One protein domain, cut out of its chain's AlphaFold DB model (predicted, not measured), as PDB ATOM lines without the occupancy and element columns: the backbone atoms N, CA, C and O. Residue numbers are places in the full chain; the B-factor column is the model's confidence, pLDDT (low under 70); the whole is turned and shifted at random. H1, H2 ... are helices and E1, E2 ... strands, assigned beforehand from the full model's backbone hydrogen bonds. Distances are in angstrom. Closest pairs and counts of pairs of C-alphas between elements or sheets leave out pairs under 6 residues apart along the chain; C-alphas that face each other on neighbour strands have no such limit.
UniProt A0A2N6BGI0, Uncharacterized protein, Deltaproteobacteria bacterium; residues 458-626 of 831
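What this domain is: This is residues 458 to 626 of the 831 residues of an uncharacterized protein of Deltaproteobacteria bacterium (UniProt A0A2N6BGI0). Little regular structure: a long, loose rod, only just a rod, wound mostly of loops, with a tiny sheet of E1 and E2 near its middle, H1 and H2 towards one end, and residues 600 to 606 sticking out at the other. The printed part has 169 residues, 34 in named elements, ordered H1 H2 H3 E1 H4 H5 E2 H6; the class is mostly helix, the sheet antiparallel. It is loose, with radius of gyration of the C-alphas 20.5 A and spans of 67 by 33 by 23 A.

Where its parts are: E1 is residues 514 to 516, 6.6 A, and E2 576 to 578, 7.3 A. H4 is 518 to 521, H3 498 to 501, H5 562 to 565, H6 587 to 591, H2 470 to 473 and H1 458 to 464, 10.1 A. C-alpha 458 is at (41.178, 69.303, 37.400), C-alpha 591 at (24.774, 95.202, 5.051).

How they stand to each other: E1 and E2 are antiparallel at 144 degrees; N 515 and O 577 are within hydrogen-bond range, 2.8 A. The closest C-alphas of H4 and E2, Ala 520 and Ala 576, are 8.0 A apart. No helix touches another; H1 and H2 are only just apart, closest 8.3 A. Every O i to N i+4 pair is within range in H1 and H6; H2, H3, H4 and H5 are too short for one.

The domain as a whole: The farthest C-alphas, His 484 and Glu 602, are 68.7 A apart. The printed part has no cut; the links H2 to H3, H3 to E1 and H4 to H5 are long. No printed residue is under 70 in pLDDT.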
ATOM      1  N   LEU A 458      41.039  70.415  38.360       76.19
ATOM      2  CA  LEU A 458      41.178  69.303  37.400       76.19
ATOM      3  C   LEU A 458      40.157  68.178  37.653       76.19
ATOM      4  O   LEU A 458      39.498  67.703  36.732       76.19
ATOM      5  N   ARG A 459      39.983  67.793  38.921       75.06
ATOM      6  CA  ARG A 459      39.016  66.772  39.348       75.06
ATOM      7  C   ARG A 459      37.577  67.274  39.219       75.06
ATOM      8  O   ARG A 459      36.666  66.494  38.957       75.06
ATOM      9  N   ASP A 460      37.347  68.559  39.444       79.12
ATOM     10  CA  ASP A 460      36.010  69.149  39.368       79.12
ATOM     11  C   ASP A 460      35.555  69.302  37.897       79.12
ATOM     12  O   ASP A 460      34.375  69.118  37.601       79.12
ATOM     13  N   LEU A 461      36.491  69.501  36.959       79.38
ATOM     14  CA  LEU A 461      36.254  69.388  35.512       79.38
ATOM     15  C   LEU A 461      35.966  67.931  35.096       79.38
ATOM     16  O   LEU A 461      34.919  67.653  34.507       79.38
ATOM     17  N   GLU A 462      36.829  66.987  35.495       74.44
ATOM     18  CA  GLU A 462      36.666  65.544  35.232       74.44
ATOM     19  C   GLU A 462      35.305  65.022  35.736       74.44
ATOM     20  O   GLU A 462      34.581  64.328  35.022       74.44
ATOM     21  N   THR A 463      34.907  65.399  36.956       74.81
ATOM     22  CA  THR A 463      33.644  64.949  37.569       74.81
ATOM     23  C   THR A 463      32.394  65.670  37.060       74.81
ATOM     24  O   THR A 463      31.291  65.166  37.277       74.81
ATOM     25  N   THR A 464      32.531  66.801  36.357       73.81
ATOM     26  CA  THR A 464      31.415  67.461  35.651       73.81
ATOM     27  C   THR A 464      31.276  67.027  34.191       73.81
ATOM     28  O   THR A 464      30.263  67.342  33.566       73.81
ATOM     29  N   GLY A 465      32.240  66.271  33.650       73.31
ATOM     30  CA  GLY A 465      32.245  65.867  32.242       73.31
ATOM     31  C   GLY A 465      32.407  67.063  31.304       73.31
ATOM     32  O   GLY A 465      31.726  67.147  30.284       73.31
ATOM     33  N   THR A 466      33.237  68.026  31.704       80.75
ATOM     34  CA  THR A 466      33.701  69.119  30.841       80.75
ATOM     35  C   THR A 466      34.994  68.691  30.163       80.75
ATOM     36  O   THR A 466      35.833  68.053  30.799       80.75
ATOM     37  N   GLU A 467      35.169  69.045  28.891       80.06
ATOM     38  CA  GLU A 467      36.480  68.905  28.262       80.06
ATOM     39  C   GLU A 467      37.412  69.968  28.872       80.06
ATOM     40  O   GLU A 467      37.019  71.139  28.970       80.06
ATOM     41  N   PRO A 468      38.617  69.598  29.336       82.44
ATOM     42  CA  PRO A 468      39.597  70.550  29.837       82.44
ATOM     43  C   PRO A 468      40.287  71.281  28.678       82.44
ATOM     44  O   PRO A 468      40.433  70.753  27.578       82.44
ATOM     45  N   HIS A 469      40.748  72.503  28.926       88.31
ATOM     46  CA  HIS A 469      41.538  73.255  27.952       88.31
ATOM     47  C   HIS A 469      42.966  72.677  27.865       88.31
ATOM     48  O   HIS A 469      43.613  72.507  28.897       88.31
ATOM     49  N   SER A 470      43.463  72.376  26.658       84.88
ATOM     50  CA  SER A 470      44.704  71.605  26.438       84.88
ATOM     51  C   SER A 470      45.925  72.044  27.268       84.88
ATOM     52  O   SER A 470      46.485  71.181  27.944       84.88
ATOM     53  N   PRO A 471      46.294  73.340  27.374       86.50
ATOM     54  CA  PRO A 471      47.463  73.753  28.165       86.50
ATOM     55  C   PRO A 471      47.371  73.385  29.657       86.50
ATOM     56  O   PRO A 471      48.384  73.204  30.328       86.50
ATOM     57  N   VAL A 472      46.154  73.223  30.192       81.50
ATOM     58  CA  VAL A 472      45.904  72.832  31.590       81.50
ATOM     59  C   VAL A 472      46.148  71.332  31.828       81.50
ATOM     60  O   VAL A 472      46.380  70.925  32.968       81.50
ATOM     61  N   VAL A 473      46.142  70.513  30.769       76.75
ATOM     62  CA  VAL A 473      46.414  69.065  30.811       76.75
ATOM     63  C   VAL A 473      47.830  68.738  30.347       76.75
ATOM     64  O   VAL A 473      48.534  67.999  31.035       76.75
ATOM     65  N   ASP A 474      48.223  69.272  29.191       78.62
ATOM     66  CA  ASP A 474      49.404  68.831  28.447       78.62
ATOM     67  C   ASP A 474      50.689  69.529  28.928       78.62
ATOM     68  O   ASP A 474      51.700  68.865  29.172       78.62
ATOM     69  N   ASP A 475      50.636  70.849  29.139       79.06
ATOM     70  CA  ASP A 475      51.793  71.664  29.543       79.06
ATOM     71  C   ASP A 475      51.812  71.976  31.053       79.06
ATOM     72  O   ASP A 475      52.875  72.096  31.672       79.06
ATOM     73  N   GLY A 476      50.635  72.039  31.681       82.00
ATOM     74  CA  GLY A 476      50.442  72.137  33.128       82.00
ATOM     75  C   GLY A 476      50.267  73.564  33.660       82.00
ATOM     76  O   GLY A 476      50.611  74.559  33.024       82.00
ATOM     77  N   CYS A 477      49.738  73.666  34.885       86.00
ATOM     78  CA  CYS A 477      49.254  74.924  35.472       86.00
ATOM     79  C   CYS A 477      50.270  76.082  35.465       86.00
ATOM     80  O   CYS A 477      49.868  77.244  35.459       86.00
ATOM     81  N   GLN A 478      51.574  75.780  35.489       86.12
ATOM     82  CA  GLN A 478      52.635  76.788  35.553       86.12
ATOM     83  C   GLN A 478      52.893  77.554  34.242       86.12
ATOM     84  O   GLN A 478      53.727  78.452  34.244       86.12
ATOM     85  N   VAL A 479      52.213  77.219  33.137       88.06
ATOM     86  CA  VAL A 479      52.254  78.028  31.901       88.06
ATOM     87  C   VAL A 479      51.495  79.345  32.078       88.06
ATOM     88  O   VAL A 479      51.959  80.393  31.639       88.06
ATOM     89  N   CYS A 480      50.349  79.307  32.761       89.81
ATOM     90  CA  CYS A 480      49.530  80.495  33.006       89.81
ATOM     91  C   CYS A 480      49.731  81.086  34.408       89.81
ATOM     92  O   CYS A 480      49.477  82.273  34.584       89.81
ATOM     93  N   HIS A 481      50.171  80.300  35.403       89.62
ATOM     94  CA  HIS A 481      50.253  80.720  36.810       89.62
ATOM     95  C   HIS A 481      51.653  80.604  37.422       89.62
ATOM     96  O   HIS A 481      52.303  79.567  37.325       89.62
ATOM     97  N   ASN A 482      52.046  81.598  38.218       87.75
ATOM     98  CA  ASN A 482      53.209  81.518  39.090       87.75
ATOM     99  C   ASN A 482      52.839  80.889  40.452       87.75
ATOM    100  O   ASN A 482      52.178  81.533  41.270       87.75
ATOM    101  N   PRO A 483      53.281  79.659  40.783       83.62
ATOM    102  CA  PRO A 483      52.922  79.007  42.047       83.62
ATOM    103  C   PRO A 483      53.655  79.574  43.280       83.62
ATOM    104  O   PRO A 483      53.437  79.080  44.394       83.62
ATOM    105  N   HIS A 484      54.530  80.572  43.102       83.62
ATOM    106  CA  HIS A 484      55.309  81.202  44.169       83.62
ATOM    107  C   HIS A 484      54.845  82.632  44.453       83.62
ATOM    108  O   HIS A 484      54.544  82.943  45.608       83.62
ATOM    109  N   MET A 485      54.787  83.496  43.434       83.75
ATOM    110  CA  MET A 485      54.366  84.892  43.576       83.75
ATOM    111  C   MET A 485      54.022  85.562  42.243       83.75
ATOM    112  O   MET A 485      54.669  85.307  41.235       83.75
ATOM    113  N   SER A 486      53.043  86.466  42.241       84.25
ATOM    114  CA  SER A 486      52.682  87.264  41.063       84.25
ATOM    115  C   SER A 486      51.927  88.538  41.480       84.25
ATOM    116  O   SER A 486      51.259  88.536  42.516       84.25
ATOM    117  N   PRO A 487      52.000  89.647  40.718       75.88
ATOM    118  CA  PRO A 487      51.145  90.809  40.954       75.88
ATOM    119  C   PRO A 487      49.673  90.545  40.587       75.88
ATOM    120  O   PRO A 487      48.771  91.168  41.151       75.88
ATOM    121  N   ASN A 488      49.400  89.600  39.686       84.69
ATOM    122  CA  ASN A 488      48.109  89.428  39.022       84.69
ATOM    123  C   ASN A 488      47.061  88.694  39.885       84.69
ATOM    124  O   ASN A 488      47.355  88.049  40.898       84.69
ATOM    125  N   ARG A 489      45.789  88.782  39.474       81.69
ATOM    126  CA  ARG A 489      44.694  87.962  40.027       81.69
ATOM    127  C   ARG A 489      45.008  86.475  39.801       81.69
ATOM    128  O   ARG A 489      45.650  86.112  38.823       81.69
ATOM    129  N   ALA A 490      44.590  85.622  40.741       85.44
ATOM    130  CA  ALA A 490      44.817  84.169  40.708       85.44
ATOM    131  C   ALA A 490      46.289  83.727  40.498       85.44
ATOM    132  O   ALA A 490      46.532  82.593  40.091       85.44
ATOM    133  N   TYR A 491      47.263  84.594  40.803       88.31
ATOM    134  CA  TYR A 491      48.693  84.376  40.558       88.31
ATOM    135  C   TYR A 491      49.057  84.109  39.084       88.31
ATOM    136  O   TYR A 491      49.993  83.360  38.823       88.31
ATOM    137  N   LEU A 492      48.343  84.683  38.109       89.25
ATOM    138  CA  LEU A 492      48.706  84.548  36.687       89.25
ATOM    139  C   LEU A 492      50.111  85.129  36.405       89.25
ATOM    140  O   LEU A 492      50.482  86.131  37.018       89.25
ATOM    141  N   GLU A 493      50.910  84.545  35.506       86.31
ATOM    142  CA  GLU A 493      52.259  85.068  35.186       86.31
ATOM    143  C   GLU A 493      52.169  86.464  34.538       86.31
ATOM    144  O   GLU A 493      52.892  87.377  34.934       86.31
ATOM    145  N   LEU A 494      51.188  86.669  33.648       86.62
ATOM    146  CA  LEU A 494      50.815  87.962  33.053       86.62
ATOM    147  C   LEU A 494      49.370  88.358  33.436       86.62
ATOM    148  O   LEU A 494      48.604  87.530  33.932       86.62
ATOM    149  N   LYS A 495      48.980  89.621  33.212       88.00
ATOM    150  CA  LYS A 495      47.575  90.079  33.318       88.00
ATOM    151  C   LYS A 495      46.760  89.515  32.135       88.00
ATOM    152  O   LYS A 495      47.319  89.242  31.073       88.00
ATOM    153  N   GLU A 496      45.445  89.375  32.286       88.56
ATOM    154  CA  GLU A 496      44.529  89.322  31.130       88.56
ATOM    155  C   GLU A 496      44.549  90.687  30.391       88.56
ATOM    156  O   GLU A 496      44.717  91.720  31.052       88.56
ATOM    157  N   PRO A 497      44.452  90.724  29.045       89.38
ATOM    158  CA  PRO A 497      44.362  89.587  28.117       89.38
ATOM    159  C   PRO A 497      45.721  88.935  27.784       89.38
ATOM    160  O   PRO A 497      45.753  87.826  27.249       89.38
ATOM    161  N   GLY A 498      46.846  89.578  28.118       89.50
ATOM    162  CA  GLY A 498      48.197  89.169  27.705       89.50
ATOM    163  C   GLY A 498      48.581  87.722  28.044       89.50
ATOM    164  O   GLY A 498      49.215  87.057  27.231       89.50
ATOM    165  N   VAL A 499      48.141  87.182  29.189       90.75
ATOM    166  CA  VAL A 499      48.386  85.769  29.546       90.75
ATOM    167  C   VAL A 499      47.780  84.784  28.535       90.75
ATOM    168  O   VAL A 499      48.370  83.729  28.298       90.75
ATOM    169  N   CYS A 500      46.650  85.145  27.920       89.81
ATOM    170  CA  CYS A 500      45.958  84.364  26.895       89.81
ATOM    171  C   CYS A 500      46.606  84.555  25.517       89.81
ATOM    172  O   CYS A 500      46.836  83.571  24.816       89.81
ATOM    173  N   ARG A 501      46.953  85.800  25.151       89.19
ATOM    174  CA  ARG A 501      47.556  86.131  23.843       89.19
ATOM    175  C   ARG A 501      48.926  85.481  23.596       89.19
ATOM    176  O   ARG A 501      49.305  85.320  22.447       89.19
ATOM    177  N   GLN A 502      49.610  84.980  24.633       88.56
ATOM    178  CA  GLN A 502      50.784  84.093  24.480       88.56
ATOM    179  C   GLN A 502      50.520  82.838  23.616       88.56
ATOM    180  O   GLN A 502      51.467  82.281  23.066       88.56
ATOM    181  N   CYS A 503      49.264  82.382  23.531       89.81
ATOM    182  CA  CYS A 503      48.836  81.228  22.727       89.81
ATOM    183  C   CYS A 503      47.670  81.544  21.767       89.81
ATOM    184  O   CYS A 503      47.256  80.664  21.014       89.81
ATOM    185  N   HIS A 504      47.124  82.760  21.837       89.06
ATOM    186  CA  HIS A 504      45.978  83.248  21.066       89.06
ATOM    187  C   HIS A 504      46.329  84.611  20.456       89.06
ATOM    188  O   HIS A 504      45.806  85.651  20.858       89.06
ATOM    189  N   ASP A 505      47.286  84.590  19.531       85.12
ATOM    190  CA  ASP A 505      47.732  85.736  18.733       85.12
ATOM    191  C   ASP A 505      46.700  86.157  17.667       85.12
ATOM    192  O   ASP A 505      46.829  87.212  17.055       85.12
ATOM    193  N   ASP A 506      45.631  85.371  17.501       82.00
ATOM    194  CA  ASP A 506      44.482  85.631  16.633       82.00
ATOM    195  C   ASP A 506      43.418  86.566  17.244       82.00
ATOM    196  O   ASP A 506      42.471  86.944  16.552       82.00
ATOM    197  N   ILE A 507      43.542  86.951  18.523       81.31
ATOM    198  CA  ILE A 507      42.594  87.850  19.207       81.31
ATOM    199  C   ILE A 507      43.003  89.317  18.980       81.31
ATOM    200  O   ILE A 507      44.000  89.742  19.576       81.31
ATOM    201  N   PRO A 508      42.215  90.129  18.239       75.69
ATOM    202  CA  PRO A 508      42.545  91.526  17.955       75.69
ATOM    203  C   PRO A 508      42.827  92.356  19.212       75.69
ATOM    204  O   PRO A 508      42.195  92.156  20.255       75.69
ATOM    205  N   GLU A 509      43.749  93.315  19.108       71.94
ATOM    206  CA  GLU A 509      44.112  94.222  20.210       71.94
ATOM    207  C   GLU A 509      43.315  95.540  20.212       71.94
ATOM    208  O   GLU A 509      43.375  96.287  21.187       71.94
ATOM    209  N   GLY A 510      42.521  95.785  19.165       70.12
ATOM    210  CA  GLY A 510      42.115  97.133  18.756       70.12
ATOM    211  C   GLY A 510      43.178  97.763  17.846       70.12
ATOM    212  O   GLY A 510      44.212  97.149  17.587       70.12
ATOM    213  N   GLY A 511      42.919  98.974  17.351       70.50
ATOM    214  CA  GLY A 511      43.738  99.604  16.308       70.50
ATOM    215  C   GLY A 511      43.188  99.340  14.903       70.50
ATOM    216  O   GLY A 511      42.149  98.700  14.758       70.50
ATOM    217  N   ASP A 512      43.843  99.890  13.876       73.38
ATOM    218  CA  ASP A 512      43.441  99.782  12.460       73.38
ATOM    219  C   ASP A 512      41.941 100.069  12.218       73.38
ATOM    220  O   ASP A 512      41.229  99.318  11.552       73.38
ATOM    221  N   GLY A 513      41.436 101.147  12.833       78.00
ATOM    222  CA  GLY A 513      40.026 101.566  12.779       78.00
ATOM    223  C   GLY A 513      39.075 100.817  13.726       78.00
ATOM    224  O   GLY A 513      37.919 101.216  13.868       78.00
ATOM    225  N   LYS A 514      39.535  99.762  14.413       85.12
ATOM    226  CA  LYS A 514      38.696  98.905  15.268       85.12
ATOM    227  C   LYS A 514      38.877  99.209  16.760       85.12
ATOM    228  O   LYS A 514      39.986  99.242  17.298       85.12
ATOM    229  N   THR A 515      37.755  99.399  17.445       90.44
ATOM    230  CA  THR A 515      37.652  99.634  18.890       90.44
ATOM    231  C   THR A 515      37.683  98.296  19.630       90.44
ATOM    232  O   THR A 515      36.996  97.359  19.230       90.44
ATOM    233  N   LEU A 516      38.438  98.186  20.728       89.75
ATOM    234  CA  LEU A 516      38.418  97.002  21.600       89.75
ATOM    235  C   LEU A 516      37.130  96.980  22.448       89.75
ATOM    236  O   LEU A 516      36.785  97.971  23.091       89.75
ATOM    237  N   HIS A 517      36.436  95.841  22.499       91.75
ATOM    238  CA  HIS A 517      35.278  95.638  23.371       91.75
ATOM    239  C   HIS A 517      35.727  95.693  24.848       91.75
ATOM    240  O   HIS A 517      36.610  94.920  25.220       91.75
ATOM    241  N   PRO A 518      35.124  96.505  25.743       88.38
ATOM    242  CA  PRO A 518      35.627  96.672  27.115       88.38
ATOM    243  C   PRO A 518      35.771  95.367  27.920       88.38
ATOM    244  O   PRO A 518      36.746  95.179  28.642       88.38
ATOM    245  N   ALA A 519      34.848  94.411  27.752       87.62
ATOM    246  CA  ALA A 519      34.955  93.099  28.404       87.62
ATOM    247  C   ALA A 519      36.107  92.214  27.870       87.62
ATOM    248  O   ALA A 519      36.498  91.263  28.544       87.62
ATOM    249  N   ALA A 520      36.693  92.518  26.705       87.50
ATOM    250  CA  ALA A 520      37.824  91.765  26.155       87.50
ATOM    251  C   ALA A 520      39.123  91.957  26.966       87.50
ATOM    252  O   ALA A 520      40.025  91.123  26.873       87.50
ATOM    253  N   GLU A 521      39.206  92.982  27.828       85.19
ATOM    254  CA  GLU A 521      40.273  93.094  28.835       85.19
ATOM    255  C   GLU A 521      40.264  91.946  29.860       85.19
ATOM    256  O   GLU A 521      41.313  91.595  30.400       85.19
ATOM    257  N   THR A 522      39.090  91.371  30.150       89.19
ATOM    258  CA  THR A 522      38.905  90.299  31.141       89.19
ATOM    259  C   THR A 522      38.266  89.091  30.464       89.19
ATOM    260  O   THR A 522      37.073  88.818  30.592       89.19
ATOM    261  N   CYS A 523      39.085  88.336  29.727       89.81
ATOM    262  CA  CYS A 523      38.660  87.156  28.969       89.81
ATOM    263  C   CYS A 523      37.853  86.158  29.827       89.81
ATOM    264  O   CYS A 523      36.963  85.475  29.315       89.81
ATOM    265  N   THR A 524      38.149  86.073  31.130       90.31
ATOM    266  CA  THR A 524      37.453  85.212  32.103       90.31
ATOM    267  C   THR A 524      35.998  85.582  32.402       90.31
ATOM    268  O   THR A 524      35.290  84.744  32.962       90.31
ATOM    269  N   ASP A 525      35.523  86.765  32.005       91.06
ATOM    270  CA  ASP A 525      34.108  87.132  32.143       91.06
ATOM    271  C   ASP A 525      33.246  86.517  31.018       91.06
ATOM    272  O   ASP A 525      32.067  86.249  31.230       91.06
ATOM    273  N   CYS A 526      33.836  86.183  29.859       91.69
ATOM    274  CA  CYS A 526      33.153  85.483  28.758       91.69
ATOM    275  C   CYS A 526      33.547  83.998  28.620       91.69
ATOM    276  O   CYS A 526      32.713  83.174  28.232       91.69
ATOM    277  N   HIS A 527      34.790  83.629  28.952       91.88
ATOM    278  CA  HIS A 527      35.352  82.287  28.747       91.88
ATOM    279  C   HIS A 527      35.688  81.552  30.052       91.88
ATOM    280  O   HIS A 527      36.012  82.138  31.081       91.88
ATOM    281  N   LYS A 528      35.699  80.218  29.984       91.06
ATOM    282  CA  LYS A 528      36.160  79.313  31.045       91.06
ATOM    283  C   LYS A 528      37.528  78.723  30.668       91.06
ATOM    284  O   LYS A 528      37.576  77.592  30.181       91.06
ATOM    285  N   PRO A 529      38.655  79.421  30.916       89.31
ATOM    286  CA  PRO A 529      39.973  79.061  30.366       89.31
ATOM    287  C   PRO A 529      40.559  77.736  30.877       89.31
ATOM    288  O   PRO A 529      41.611  77.316  30.407       89.31
ATOM    289  N   HIS A 530      39.898  77.071  31.830       89.12
ATOM    290  CA  HIS A 530      40.301  75.762  32.343       89.12
ATOM    291  C   HIS A 530      39.564  74.583  31.685       89.12
ATOM    292  O   HIS A 530      40.110  73.483  31.642       89.12
ATOM    293  N   GLY A 531      38.331  74.775  31.203       88.19
ATOM    294  CA  GLY A 531      37.480  73.679  30.728       88.19
ATOM    295  C   GLY A 531      35.991  74.032  30.640       88.19
ATOM    296  O   GLY A 531      35.497  74.903  31.362       88.19
ATOM    297  N   GLY A 532      35.259  73.340  29.764       86.75
ATOM    298  CA  GLY A 532      33.853  73.627  29.477       86.75
ATOM    299  C   GLY A 532      33.111  72.528  28.706       86.75
ATOM    300  O   GLY A 532      33.656  71.483  28.374       86.75
ATOM    301  N   GLN A 533      31.823  72.769  28.451       84.88
ATOM    302  CA  GLN A 533      30.952  71.958  27.573       84.88
ATOM    303  C   GLN A 533      30.420  72.764  26.375       84.88
ATOM    304  O   GLN A 533      29.635  72.252  25.583       84.88
ATOM    305  N   LYS A 534      30.798  74.041  26.296       86.94
ATOM    306  CA  LYS A 534      30.239  75.048  25.395       86.94
ATOM    307  C   LYS A 534      31.235  75.396  24.304       86.94
ATOM    308  O   LYS A 534      32.444  75.291  24.530       86.94
ATOM    309  N   SER A 535      30.738  75.822  23.145       85.19
ATOM    310  CA  SER A 535      31.621  76.232  22.046       85.19
ATOM    311  C   SER A 535      32.549  77.366  22.498       85.19
ATOM    312  O   SER A 535      32.164  78.194  23.323       85.19
ATOM    313  N   LYS A 536      33.804  77.361  22.026       87.19
ATOM    314  CA  LYS A 536      34.876  78.296  22.442       87.19
ATOM    315  C   LYS A 536      35.025  78.470  23.975       87.19
ATOM    316  O   LYS A 536      35.512  79.497  24.441       87.19
ATOM    317  N   MET A 537      34.624  77.473  24.773       90.31
ATOM    318  CA  MET A 537      34.654  77.486  26.248       90.31
ATOM    319  C   MET A 537      33.817  78.592  26.914       90.31
ATOM    320  O   MET A 537      34.089  78.964  28.058       90.31
ATOM    321  N   LEU A 538      32.801  79.121  26.233       91.31
ATOM    322  CA  LEU A 538      32.015  80.261  26.713       91.31
ATOM    323  C   LEU A 538      31.235  79.966  28.012       91.31
ATOM    324  O   LEU A 538      30.869  78.822  28.318       91.31
ATOM    325  N   ILE A 539      30.933  81.006  28.798       90.69
ATOM    326  CA  ILE A 539      30.020  80.887  29.950       90.69
ATOM    327  C   ILE A 539      28.568  80.666  29.487       90.69
ATOM    328  O   ILE A 539      27.837  79.849  30.068       90.69
ATOM    329  N   ALA A 540      28.198  81.291  28.370       90.94
ATOM    330  CA  ALA A 540      26.885  81.309  27.731       90.94
ATOM    331  C   ALA A 540      26.929  80.700  26.308       90.94
ATOM    332  O   ALA A 540      27.940  80.137  25.921       90.94
ATOM    333  N   GLU A 541      25.807  80.697  25.585       87.69
ATOM    334  CA  GLU A 541      25.697  80.170  24.210       87.69
ATOM    335  C   GLU A 541      24.875  81.157  23.373       87.69
ATOM    336  O   GLU A 541      23.864  81.660  23.876       87.69
ATOM    337  N   GLY A 542      25.299  81.413  22.130       85.56
ATOM    338  CA  GLY A 542      24.665  82.365  21.205       85.56
ATOM    339  C   GLY A 542      24.531  83.792  21.759       85.56
ATOM    340  O   GLY A 542      25.235  84.178  22.695       85.56
ATOM    341  N   SER A 543      23.567  84.552  21.229       88.31
ATOM    342  CA  SER A 543      23.217  85.924  21.651       88.31
ATOM    343  C   SER A 543      22.957  86.056  23.159       88.31
ATOM    344  O   SER A 543      23.189  87.102  23.758       88.31
ATOM    345  N   ARG A 544      22.570  84.959  23.825       89.75
ATOM    346  CA  ARG A 544      22.380  84.885  25.281       89.75
ATOM    347  C   ARG A 544      23.692  84.972  26.091       89.75
ATOM    348  O   ARG A 544      23.651  84.808  27.307       89.75
ATOM    349  N   LEU A 545      24.852  85.138  25.445       92.31
ATOM    350  CA  LEU A 545      26.089  85.627  26.070       92.31
ATOM    351  C   LEU A 545      26.067  87.150  26.196       92.31
ATOM    352  O   LEU A 545      26.256  87.669  27.288       92.31
ATOM    353  N   CYS A 546      25.781  87.847  25.097       91.50
ATOM    354  CA  CYS A 546      25.658  89.301  25.060       91.50
ATOM    355  C   CYS A 546      24.572  89.763  26.046       91.50
ATOM    356  O   CYS A 546      24.821  90.618  26.892       91.50
ATOM    357  N   LEU A 547      23.415  89.090  26.040       91.25
ATOM    358  CA  LEU A 547      22.282  89.364  26.937       91.25
ATOM    359  C   LEU A 547      22.486  88.916  28.407       91.25
ATOM    360  O   LEU A 547      21.539  88.917  29.192       91.25
ATOM    361  N   GLU A 548      23.699  88.514  28.819       91.12
ATOM    362  CA  GLU A 548      24.070  88.468  30.248       91.12
ATOM    363  C   GLU A 548      24.616  89.824  30.754       91.12
ATOM    364  O   GLU A 548      24.803  89.980  31.962       91.12
ATOM    365  N   CYS A 549      24.840  90.809  29.869       92.12
ATOM    366  CA  CYS A 549      25.300  92.170  30.208       92.12
ATOM    367  C   CYS A 549      24.620  93.306  29.415       92.12
ATOM    368  O   CYS A 549      24.558  94.421  29.927       92.12
ATOM    369  N   HIS A 550      24.129  93.046  28.202       90.25
ATOM    370  CA  HIS A 550      23.408  94.008  27.361       90.25
ATOM    371  C   HIS A 550      21.891  93.798  27.458       90.25
ATOM    372  O   HIS A 550      21.433  92.668  27.636       90.25
ATOM    373  N   ASP A 551      21.126  94.879  27.308       90.31
ATOM    374  CA  ASP A 551      19.675  94.815  27.111       90.31
ATOM    375  C   ASP A 551      19.332  94.265  25.708       90.31
ATOM    376  O   ASP A 551      20.182  94.227  24.813       90.31
ATOM    377  N   ASP A 552      18.096  93.794  25.523       88.06
ATOM    378  CA  ASP A 552      17.639  93.161  24.278       88.06
ATOM    379  C   ASP A 552      17.208  94.221  23.241       88.06
ATOM    380  O   ASP A 552      16.225  94.925  23.483       88.06
ATOM    381  N   PRO A 553      17.893  94.358  22.085       85.69
ATOM    382  CA  PRO A 553      17.640  95.433  21.120       85.69
ATOM    383  C   PRO A 553      16.334  95.262  20.319       85.69
ATOM    384  O   PRO A 553      16.038  96.069  19.433       85.69
ATOM    385  N   VAL A 554      15.551  94.214  20.591       84.31
ATOM    386  CA  VAL A 554      14.233  93.993  19.981       84.31
ATOM    387  C   VAL A 554      13.139  94.879  20.600       84.31
ATOM    388  O   VAL A 554      12.177  95.198  19.906       84.31
ATOM    389  N   ASP A 555      13.278  95.316  21.861       75.62
ATOM    390  CA  ASP A 555      12.354  96.254  22.544       75.62
ATOM    391  C   ASP A 555      10.841  95.875  22.489       75.62
ATOM    392  O   ASP A 555       9.972  96.739  22.604       75.62
ATOM    393  N   ASP A 556      10.499  94.588  22.309       78.69
ATOM    394  CA  ASP A 556       9.131  94.084  22.029       78.69
ATOM    395  C   ASP A 556       8.450  94.698  20.766       78.69
ATOM    396  O   ASP A 556       7.234  94.561  20.585       78.69
ATOM    397  N   LYS A 557       9.208  95.345  19.864       86.56
ATOM    398  CA  LYS A 557       8.681  96.032  18.667       86.56
ATOM    399  C   LYS A 557       8.132  95.062  17.600       86.56
ATOM    400  O   LYS A 557       8.606  93.929  17.491       86.56
ATOM    401  N   PRO A 558       7.158  95.485  16.765       90.06
ATOM    402  CA  PRO A 558       6.475  94.602  15.816       90.06
ATOM    403  C   PRO A 558       7.290  94.216  14.572       90.06
ATOM    404  O   PRO A 558       6.966  93.198  13.959       90.06
ATOM    405  N   VAL A 559       8.307  94.996  14.178       93.44
ATOM    406  CA  VAL A 559       9.185  94.688  13.037       93.44
ATOM    407  C   VAL A 559      10.604  94.457  13.546       93.44
ATOM    408  O   VAL A 559      11.243  95.364  14.074       93.44
ATOM    409  N   THR A 560      11.102  93.235  13.379       93.12
ATOM    410  CA  THR A 560      12.433  92.787  13.816       93.12
ATOM    411  C   THR A 560      13.304  92.446  12.615       93.12
ATOM    412  O   THR A 560      12.798  91.916  11.629       93.12
ATOM    413  N   HIS A 561      14.610  92.698  12.693       93.06
ATOM    414  CA  HIS A 561      15.539  92.308  11.635       93.06
ATOM    415  C   HIS A 561      15.798  90.791  11.668       93.06
ATOM    416  O   HIS A 561      16.416  90.298  12.609       93.06
ATOM    417  N   ASP A 562      15.374  90.049  10.636       89.62
ATOM    418  CA  ASP A 562      15.436  88.573  10.600       89.62
ATOM    419  C   ASP A 562      16.844  88.003  10.885       89.62
ATOM    420  O   ASP A 562      16.973  86.985  11.563       89.62
ATOM    421  N   ALA A 563      17.917  88.683  10.455       89.25
ATOM    422  CA  ALA A 563      19.301  88.268  10.740       89.25
ATOM    423  C   ALA A 563      19.661  88.168  12.246       89.25
ATOM    424  O   ALA A 563      20.661  87.541  12.595       89.25
ATOM    425  N   LEU A 564      18.847  88.715  13.161       88.25
ATOM    426  CA  LEU A 564      19.016  88.514  14.606       88.25
ATOM    427  C   LEU A 564      18.907  87.033  15.025       88.25
ATOM    428  O   LEU A 564      19.531  86.649  16.018       88.25
ATOM    429  N   ASP A 565      18.188  86.198  14.261       86.56
ATOM    430  CA  ASP A 565      18.106  84.742  14.478       86.56
ATOM    431  C   ASP A 565      19.431  84.014  14.154       86.56
ATOM    432  O   ASP A 565      19.690  82.936  14.696       86.56
ATOM    433  N   GLU A 566      20.302  84.597  13.319       87.69
ATOM    434  CA  GLU A 566      21.666  84.088  13.088       87.69
ATOM    435  C   GLU A 566      22.605  84.442  14.256       87.69
ATOM    436  O   GLU A 566      23.517  83.681  14.602       87.69
ATOM    437  N   GLY A 567      22.295  85.545  14.941       89.62
ATOM    438  CA  GLY A 567      22.874  85.962  16.212       89.62
ATOM    439  C   GLY A 567      23.777  87.190  16.106       89.62
ATOM    440  O   GLY A 567      24.343  87.497  15.063       89.62
ATOM    441  N   CYS A 568      23.969  87.885  17.233       91.81
ATOM    442  CA  CYS A 568      24.690  89.168  17.282       91.81
ATOM    443  C   CYS A 568      26.104  89.117  16.665       91.81
ATOM    444  O   CYS A 568      26.602  90.129  16.188       91.81
ATOM    445  N   ALA A 569      26.747  87.946  16.677       91.25
ATOM    446  CA  ALA A 569      28.106  87.746  16.178       91.25
ATOM    447  C   ALA A 569      28.232  87.680  14.640       91.25
ATOM    448  O   ALA A 569      29.353  87.544  14.154       91.25
ATOM    449  N   THR A 570      27.125  87.753  13.889       91.50
ATOM    450  CA  THR A 570      27.150  87.968  12.431       91.50
ATOM    451  C   THR A 570      27.562  89.413  12.131       91.50
ATOM    452  O   THR A 570      28.535  89.635  11.421       91.50
ATOM    453  N   CYS A 571      26.896  90.399  12.746       93.00
ATOM    454  CA  CYS A 571      27.168  91.821  12.499       93.00
ATOM    455  C   CYS A 571      28.220  92.426  13.445       93.00
ATOM    456  O   CYS A 571      28.919  93.357  13.052       93.00
ATOM    457  N   HIS A 572      28.354  91.919  14.679       93.50
ATOM    458  CA  HIS A 572      29.227  92.489  15.717       93.50
ATOM    459  C   HIS A 572      30.401  91.575  16.094       93.50
ATOM    460  O   HIS A 572      30.254  90.364  16.260       93.50
ATOM    461  N   ASN A 573      31.567  92.167  16.345       92.81
ATOM    462  CA  ASN A 573      32.741  91.470  16.855       92.81
ATOM    463  C   ASN A 573      32.853  91.625  18.392       92.81
ATOM    464  O   ASN A 573      33.112  92.726  18.880       92.81
ATOM    465  N   PRO A 574      32.729  90.538  19.182       91.56
ATOM    466  CA  PRO A 574      32.764  90.602  20.648       91.56
ATOM    467  C   PRO A 574      34.168  90.828  21.245       91.56
ATOM    468  O   PRO A 574      34.302  90.891  22.466       91.56
ATOM    469  N   HIS A 575      35.220  90.920  20.419       91.62
ATOM    470  CA  HIS A 575      36.580  91.245  20.857       91.62
ATOM    471  C   HIS A 575      36.994  92.656  20.436       91.62
ATOM    472  O   HIS A 575      37.338  93.456  21.300       91.62
ATOM    473  N   ALA A 576      36.957  92.972  19.139       92.00
ATOM    474  CA  ALA A 576      37.194  94.322  18.627       92.00
ATOM    475  C   ALA A 576      36.544  94.510  17.254       92.00
ATOM    476  O   ALA A 576      36.689  93.646  16.388       92.00
ATOM    477  N   GLY A 577      35.869  95.636  17.037       92.38
ATOM    478  CA  GLY A 577      35.108  95.899  15.816       92.38
ATOM    479  C   GLY A 577      35.090  97.373  15.426       92.38
ATOM    480  O   GLY A 577      35.558  98.229  16.173       92.38
ATOM    481  N   VAL A 578      34.564  97.663  14.241       91.50
ATOM    482  CA  VAL A 578      34.473  99.012  13.674       91.50
ATOM    483  C   VAL A 578      33.501  99.878  14.484       91.50
ATOM    484  O   VAL A 578      32.419  99.435  14.885       91.50
ATOM    485  N   GLY A 579      33.903 101.129  14.728       87.31
ATOM    486  CA  GLY A 579      33.103 102.134  15.428       87.31
ATOM    487  C   GLY A 579      32.786 101.799  16.893       87.31
ATOM    488  O   GLY A 579      33.417 100.952  17.528       87.31
ATOM    489  N   SER A 580      31.793 102.496  17.450       83.88
ATOM    490  CA  SER A 580      31.265 102.261  18.804       83.88
ATOM    491  C   SER A 580      30.304 101.069  18.879       83.88
ATOM    492  O   SER A 580      30.160 100.465  19.940       83.88
ATOM    493  N   GLY A 581      29.674 100.711  17.754       88.19
ATOM    494  CA  GLY A 581      28.830  99.522  17.611       88.19
ATOM    495  C   GLY A 581      29.612  98.209  17.490       88.19
ATOM    496  O   GLY A 581      28.996  97.147  17.525       88.19
ATOM    497  N   LEU A 582      30.945  98.264  17.372       93.19
ATOM    498  CA  LEU A 582      31.830  97.099  17.267       93.19
ATOM    499  C   LEU A 582      31.448  96.164  16.110       93.19
ATOM    500  O   LEU A 582      31.391  94.948  16.284       93.19
ATOM    501  N   LEU A 583      31.177  96.723  14.931       93.69
ATOM    502  CA  LEU A 583      30.811  95.941  13.748       93.69
ATOM    503  C   LEU A 583      31.981  95.073  13.252       93.69
ATOM    504  O   LEU A 583      33.150  95.368  13.513       93.69
ATOM    505  N   VAL A 584      31.694  93.976  12.548       93.31
ATOM    506  CA  VAL A 584      32.749  93.115  11.976       93.31
ATOM    507  C   VAL A 584      33.567  93.849  10.903       93.31
ATOM    508  O   VAL A 584      34.796  93.713  10.873       93.31
ATOM    509  N   ASP A 585      32.903  94.699  10.120       92.31
ATOM    510  CA  ASP A 585      33.456  95.576   9.084       92.31
ATOM    511  C   ASP A 585      32.676  96.914   9.035       92.31
ATOM    512  O   ASP A 585      31.836  97.163   9.903       92.31
ATOM    513  N   GLU A 586      32.953  97.783   8.062       89.50
ATOM    514  CA  GLU A 586      32.197  99.028   7.838       89.50
ATOM    515  C   GLU A 586      30.708  98.770   7.533       89.50
ATOM    516  O   GLU A 586      30.358  97.777   6.895       89.50
ATOM    517  N   MET A 587      29.819  99.685   7.951       87.50
ATOM    518  CA  MET A 587      28.354  99.489   7.928       87.50
ATOM    519  C   MET A 587      27.827  98.998   6.569       87.50
ATOM    520  O   MET A 587      27.147  97.974   6.506       87.50
ATOM    521  N   THR A 588      28.180  99.683   5.477       88.06
ATOM    522  CA  THR A 588      27.741  99.325   4.119       88.06
ATOM    523  C   THR A 588      28.223  97.934   3.711       88.06
ATOM    524  O   THR A 588      27.466  97.188   3.097       88.06
ATOM    525  N   ALA A 589      29.444  97.543   4.095       89.62
ATOM    526  CA  ALA A 589      29.988  96.220   3.798       89.62
ATOM    527  C   ALA A 589      29.252  95.116   4.576       89.62
ATOM    528  O   ALA A 589      28.903  94.097   3.987       89.62
ATOM    529  N   VAL A 590      28.941  95.346   5.860       91.81
ATOM    530  CA  VAL A 590      28.158  94.409   6.690       91.81
ATOM    531  C   VAL A 590      26.741  94.227   6.141       91.81
ATOM    532  O   VAL A 590      26.257  93.102   6.050       91.81
ATOM    533  N   CYS A 591      26.075  95.306   5.716       90.00
ATOM    534  CA  CYS A 591      24.774  95.202   5.051       90.00
ATOM    535  C   CYS A 591      24.874  94.464   3.701       90.00
ATOM    536  O   CYS A 591      24.023  93.627   3.394       90.00
ATOM    537  N   SER A 592      25.930  94.724   2.925       90.25
ATOM    538  CA  SER A 592      26.126  94.159   1.579       90.25
ATOM    539  C   SER A 592      26.568  92.688   1.556       90.25
ATOM    540  O   SER A 592      26.681  92.101   0.481       90.25
ATOM    541  N   GLU A 593      26.772  92.038   2.710       90.38
ATOM    542  CA  GLU A 593      26.867  90.569   2.760       90.38
ATOM    543  C   GLU A 593      25.519  89.890   2.434       90.38
ATOM    544  O   GLU A 593      25.502  88.749   1.962       90.38
ATOM    545  N   CYS A 594      24.396  90.592   2.651       91.56
ATOM    546  CA  CYS A 594      23.031  90.064   2.511       91.56
ATOM    547  C   CYS A 594      22.088  90.915   1.638       91.56
ATOM    548  O   CYS A 594      21.087  90.385   1.151       91.56
ATOM    549  N   HIS A 595      22.375  92.205   1.451       89.56
ATOM    550  CA  HIS A 595      21.566  93.144   0.667       89.56
ATOM    551  C   HIS A 595      22.315  93.625  -0.583       89.56
ATOM    552  O   HIS A 595      23.541  93.654  -0.599       89.56
ATOM    553  N   ASP A 596      21.578  94.022  -1.622       89.75
ATOM    554  CA  ASP A 596      22.161  94.733  -2.766       89.75
ATOM    555  C   ASP A 596      22.601  96.146  -2.325       89.75
ATOM    556  O   ASP A 596      21.910  96.783  -1.522       89.75
ATOM    557  N   ASP A 597      23.735  96.641  -2.834       85.88
ATOM    558  CA  ASP A 597      24.273  97.958  -2.459       85.88
ATOM    559  C   ASP A 597      23.340  99.082  -2.971       85.88
ATOM    560  O   ASP A 597      23.093  99.192  -4.178       85.88
ATOM    561  N   PRO A 598      22.794  99.937  -2.083       84.44
ATOM    562  CA  PRO A 598      21.843 100.972  -2.468       84.44
ATOM    563  C   PRO A 598      22.478 102.159  -3.222       84.44
ATOM    564  O   PRO A 598      21.744 103.058  -3.637       84.44
ATOM    565  N   THR A 599      23.804 102.186  -3.410       84.75
ATOM    566  CA  THR A 599      24.564 103.302  -4.004       84.75
ATOM    567  C   THR A 599      24.999 103.099  -5.464       84.75
ATOM    568  O   THR A 599      25.585 104.010  -6.040       84.75
ATOM    569  N   GLU A 600      24.703 101.960  -6.110       86.25
ATOM    570  CA  GLU A 600      25.272 101.613  -7.436       86.25
ATOM    571  C   GLU A 600      24.851 102.507  -8.635       86.25
ATOM    572  O   GLU A 600      25.367 102.315  -9.741       86.25
ATOM    573  N   LYS A 601      23.920 103.456  -8.467       91.38
ATOM    574  CA  LYS A 601      23.342 104.258  -9.568       91.38
ATOM    575  C   LYS A 601      23.944 105.663  -9.701       91.38
ATOM    576  O   LYS A 601      24.577 106.171  -8.783       91.38
ATOM    577  N   GLU A 602      23.718 106.307 -10.852       94.62
ATOM    578  CA  GLU A 602      24.360 107.585 -11.221       94.62
ATOM    579  C   GLU A 602      24.065 108.747 -10.253       94.62
ATOM    580  O   GLU A 602      24.943 109.573  -9.998       94.62
ATOM    581  N   HIS A 603      22.867 108.794  -9.666       95.38
ATOM    582  CA  HIS A 603      22.493 109.778  -8.654       95.38
ATOM    583  C   HIS A 603      22.200 109.081  -7.323       95.38
ATOM    584  O   HIS A 603      21.201 108.376  -7.200       95.38
ATOM    585  N   VAL A 604      23.048 109.302  -6.318       94.44
ATOM    586  CA  VAL A 604      22.860 108.814  -4.939       94.44
ATOM    587  C   VAL A 604      22.262 109.927  -4.074       94.44
ATOM    588  O   VAL A 604      22.603 111.099  -4.237       94.44
ATOM    589  N   HIS A 605      21.352 109.574  -3.167       95.00
ATOM    590  CA  HIS A 605      20.706 110.494  -2.234       95.00
ATOM    591  C   HIS A 605      21.720 110.972  -1.172       95.00
ATOM    592  O   HIS A 605      22.218 110.133  -0.417       95.00
ATOM    593  N   PRO A 606      22.009 112.285  -1.038       91.94
ATOM    594  CA  PRO A 606      23.087 112.775  -0.166       91.94
ATOM    595  C   PRO A 606      22.985 112.356   1.307       91.94
ATOM    596  O   PRO A 606      24.004 112.128   1.944       91.94
ATOM    597  N   ALA A 607      21.773 112.169   1.845       89.00
ATOM    598  CA  ALA A 607      21.574 111.671   3.215       89.00
ATOM    599  C   ALA A 607      22.147 110.256   3.494       89.00
ATOM    600  O   ALA A 607      22.153 109.828   4.645       89.00
ATOM    601  N   LEU A 608      22.648 109.520   2.489       88.19
ATOM    602  CA  LEU A 608      23.430 108.303   2.743       88.19
ATOM    603  C   LEU A 608      24.817 108.606   3.346       88.19
ATOM    604  O   LEU A 608      25.380 107.717   3.985       88.19
ATOM    605  N   ASP A 609      25.327 109.840   3.231       86.38
ATOM    606  CA  ASP A 609      26.562 110.286   3.900       86.38
ATOM    607  C   ASP A 609      26.409 110.327   5.439       86.38
ATOM    608  O   ASP A 609      27.377 110.084   6.161       86.38
ATOM    609  N   ASP A 610      25.188 110.539   5.956       86.81
ATOM    610  CA  ASP A 610      24.851 110.400   7.387       86.81
ATOM    611  C   ASP A 610      24.730 108.921   7.835       86.81
ATOM    612  O   ASP A 610      24.566 108.612   9.021       86.81
ATOM    613  N   GLY A 611      24.851 107.985   6.887       88.25
ATOM    614  CA  GLY A 611      24.863 106.541   7.095       88.25
ATOM    615  C   GLY A 611      23.476 105.902   7.203       88.25
ATOM    616  O   GLY A 611      22.488 106.515   7.604       88.25
ATOM    617  N   CYS A 612      23.402 104.599   6.906       90.31
ATOM    618  CA  CYS A 612      22.152 103.824   6.845       90.31
ATOM    619  C   CYS A 612      21.271 103.950   8.107       90.31
ATOM    620  O   CYS A 612      20.046 103.846   8.037       90.31
ATOM    621  N   THR A 613      21.894 104.181   9.268       91.12
ATOM    622  CA  THR A 613      21.226 104.328  10.567       91.12
ATOM    623  C   THR A 613      20.477 105.646  10.771       91.12
ATOM    624  O   THR A 613      19.698 105.734  11.719       91.12
ATOM    625  N   ALA A 614      20.665 106.650   9.906       91.56
ATOM    626  CA  ALA A 614      19.836 107.856   9.904       91.56
ATOM    627  C   ALA A 614      18.370 107.504   9.584       91.56
ATOM    628  O   ALA A 614      17.454 107.898  10.307       91.56
ATOM    629  N   CYS A 615      18.153 106.661   8.569       93.12
ATOM    630  CA  CYS A 615      16.822 106.243   8.127       93.12
ATOM    631  C   CYS A 615      16.341 104.917   8.741       93.12
ATOM    632  O   CYS A 615      15.136 104.758   8.932       93.12
ATOM    633  N   HIS A 616      17.235 103.969   9.058       93.44
ATOM    634  CA  HIS A 616      16.873 102.614   9.505       93.44
ATOM    635  C   HIS A 616      17.356 102.266  10.922       93.44
ATOM    636  O   HIS A 616      18.449 102.639  11.342       93.44
ATOM    637  N   ASN A 617      16.591 101.426  11.621       93.38
ATOM    638  CA  ASN A 617      17.033 100.741  12.831       93.38
ATOM    639  C   ASN A 617      17.455  99.294  12.501       93.38
ATOM    640  O   ASN A 617      16.584  98.461  12.246       93.38
ATOM    641  N   PRO A 618      18.751  98.933  12.539       92.50
ATOM    642  CA  PRO A 618      19.222  97.614  12.099       92.50
ATOM    643  C   PRO A 618      18.789  96.442  13.001       92.50
ATOM    644  O   PRO A 618      19.075  95.294  12.676       92.50
ATOM    645  N   HIS A 619      18.101  96.698  14.120       92.88
ATOM    646  CA  HIS A 619      17.595  95.656  15.017       92.88
ATOM    647  C   HIS A 619      16.065  95.560  14.998       92.88
ATOM    648  O   HIS A 619      15.518  94.472  14.804       92.88
ATOM    649  N   SER A 620      15.363  96.674  15.237       93.50
ATOM    650  CA  SER A 620      13.907  96.665  15.409       93.50
ATOM    651  C   SER A 620      13.247  98.041  15.241       93.50
ATOM    652  O   SER A 620      13.748  99.057  15.731       93.50
ATOM    653  N   SER A 621      12.056  98.071  14.635       94.25
ATOM    654  CA  SER A 621      11.219  99.273  14.522       94.25
ATOM    655  C   SER A 621       9.721  98.979  14.691       94.25
ATOM    656  O   SER A 621       9.262  97.841  14.596       94.25
ATOM    657  N   GLU A 622       8.951 100.042  14.924       93.69
ATOM    658  CA  GLU A 622       7.492 100.056  14.763       93.69
ATOM    659  C   GLU A 622       7.077 100.056  13.278       93.69
ATOM    660  O   GLU A 622       5.960  99.661  12.945       93.69
ATOM    661  N   ASN A 623       7.973 100.494  12.384       94.06
ATOM    662  CA  ASN A 623       7.687 100.723  10.968       94.06
ATOM    663  C   ASN A 623       8.208  99.598  10.060       94.06
ATOM    664  O   ASN A 623       9.241  98.974  10.320       94.06
ATOM    665  N   GLU A 624       7.519  99.387   8.935       92.19
ATOM    666  CA  GLU A 624       7.981  98.502   7.862       92.19
ATOM    667  C   GLU A 624       9.345  98.947   7.303       92.19
ATOM    668  O   GLU A 624       9.740 100.108   7.422       92.19
ATOM    669  N   LYS A 625      10.089  98.002   6.708       91.56
ATOM    670  CA  LYS A 625      11.483  98.191   6.252       91.56
ATOM    671  C   LYS A 625      12.435  98.708   7.353       91.56
ATOM    672  O   LYS A 625      13.498  99.237   7.043       91.56
ATOM    673  N   LEU A 626      12.063  98.542   8.627       94.00
ATOM    674  CA  LEU A 626      12.814  98.985   9.807       94.00
ATOM    675  C   LEU A 626      13.079 100.502   9.872       94.00
ATOM    676  O   LEU A 626      14.025 100.929  10.528       94.00
TER     677      LEU A 626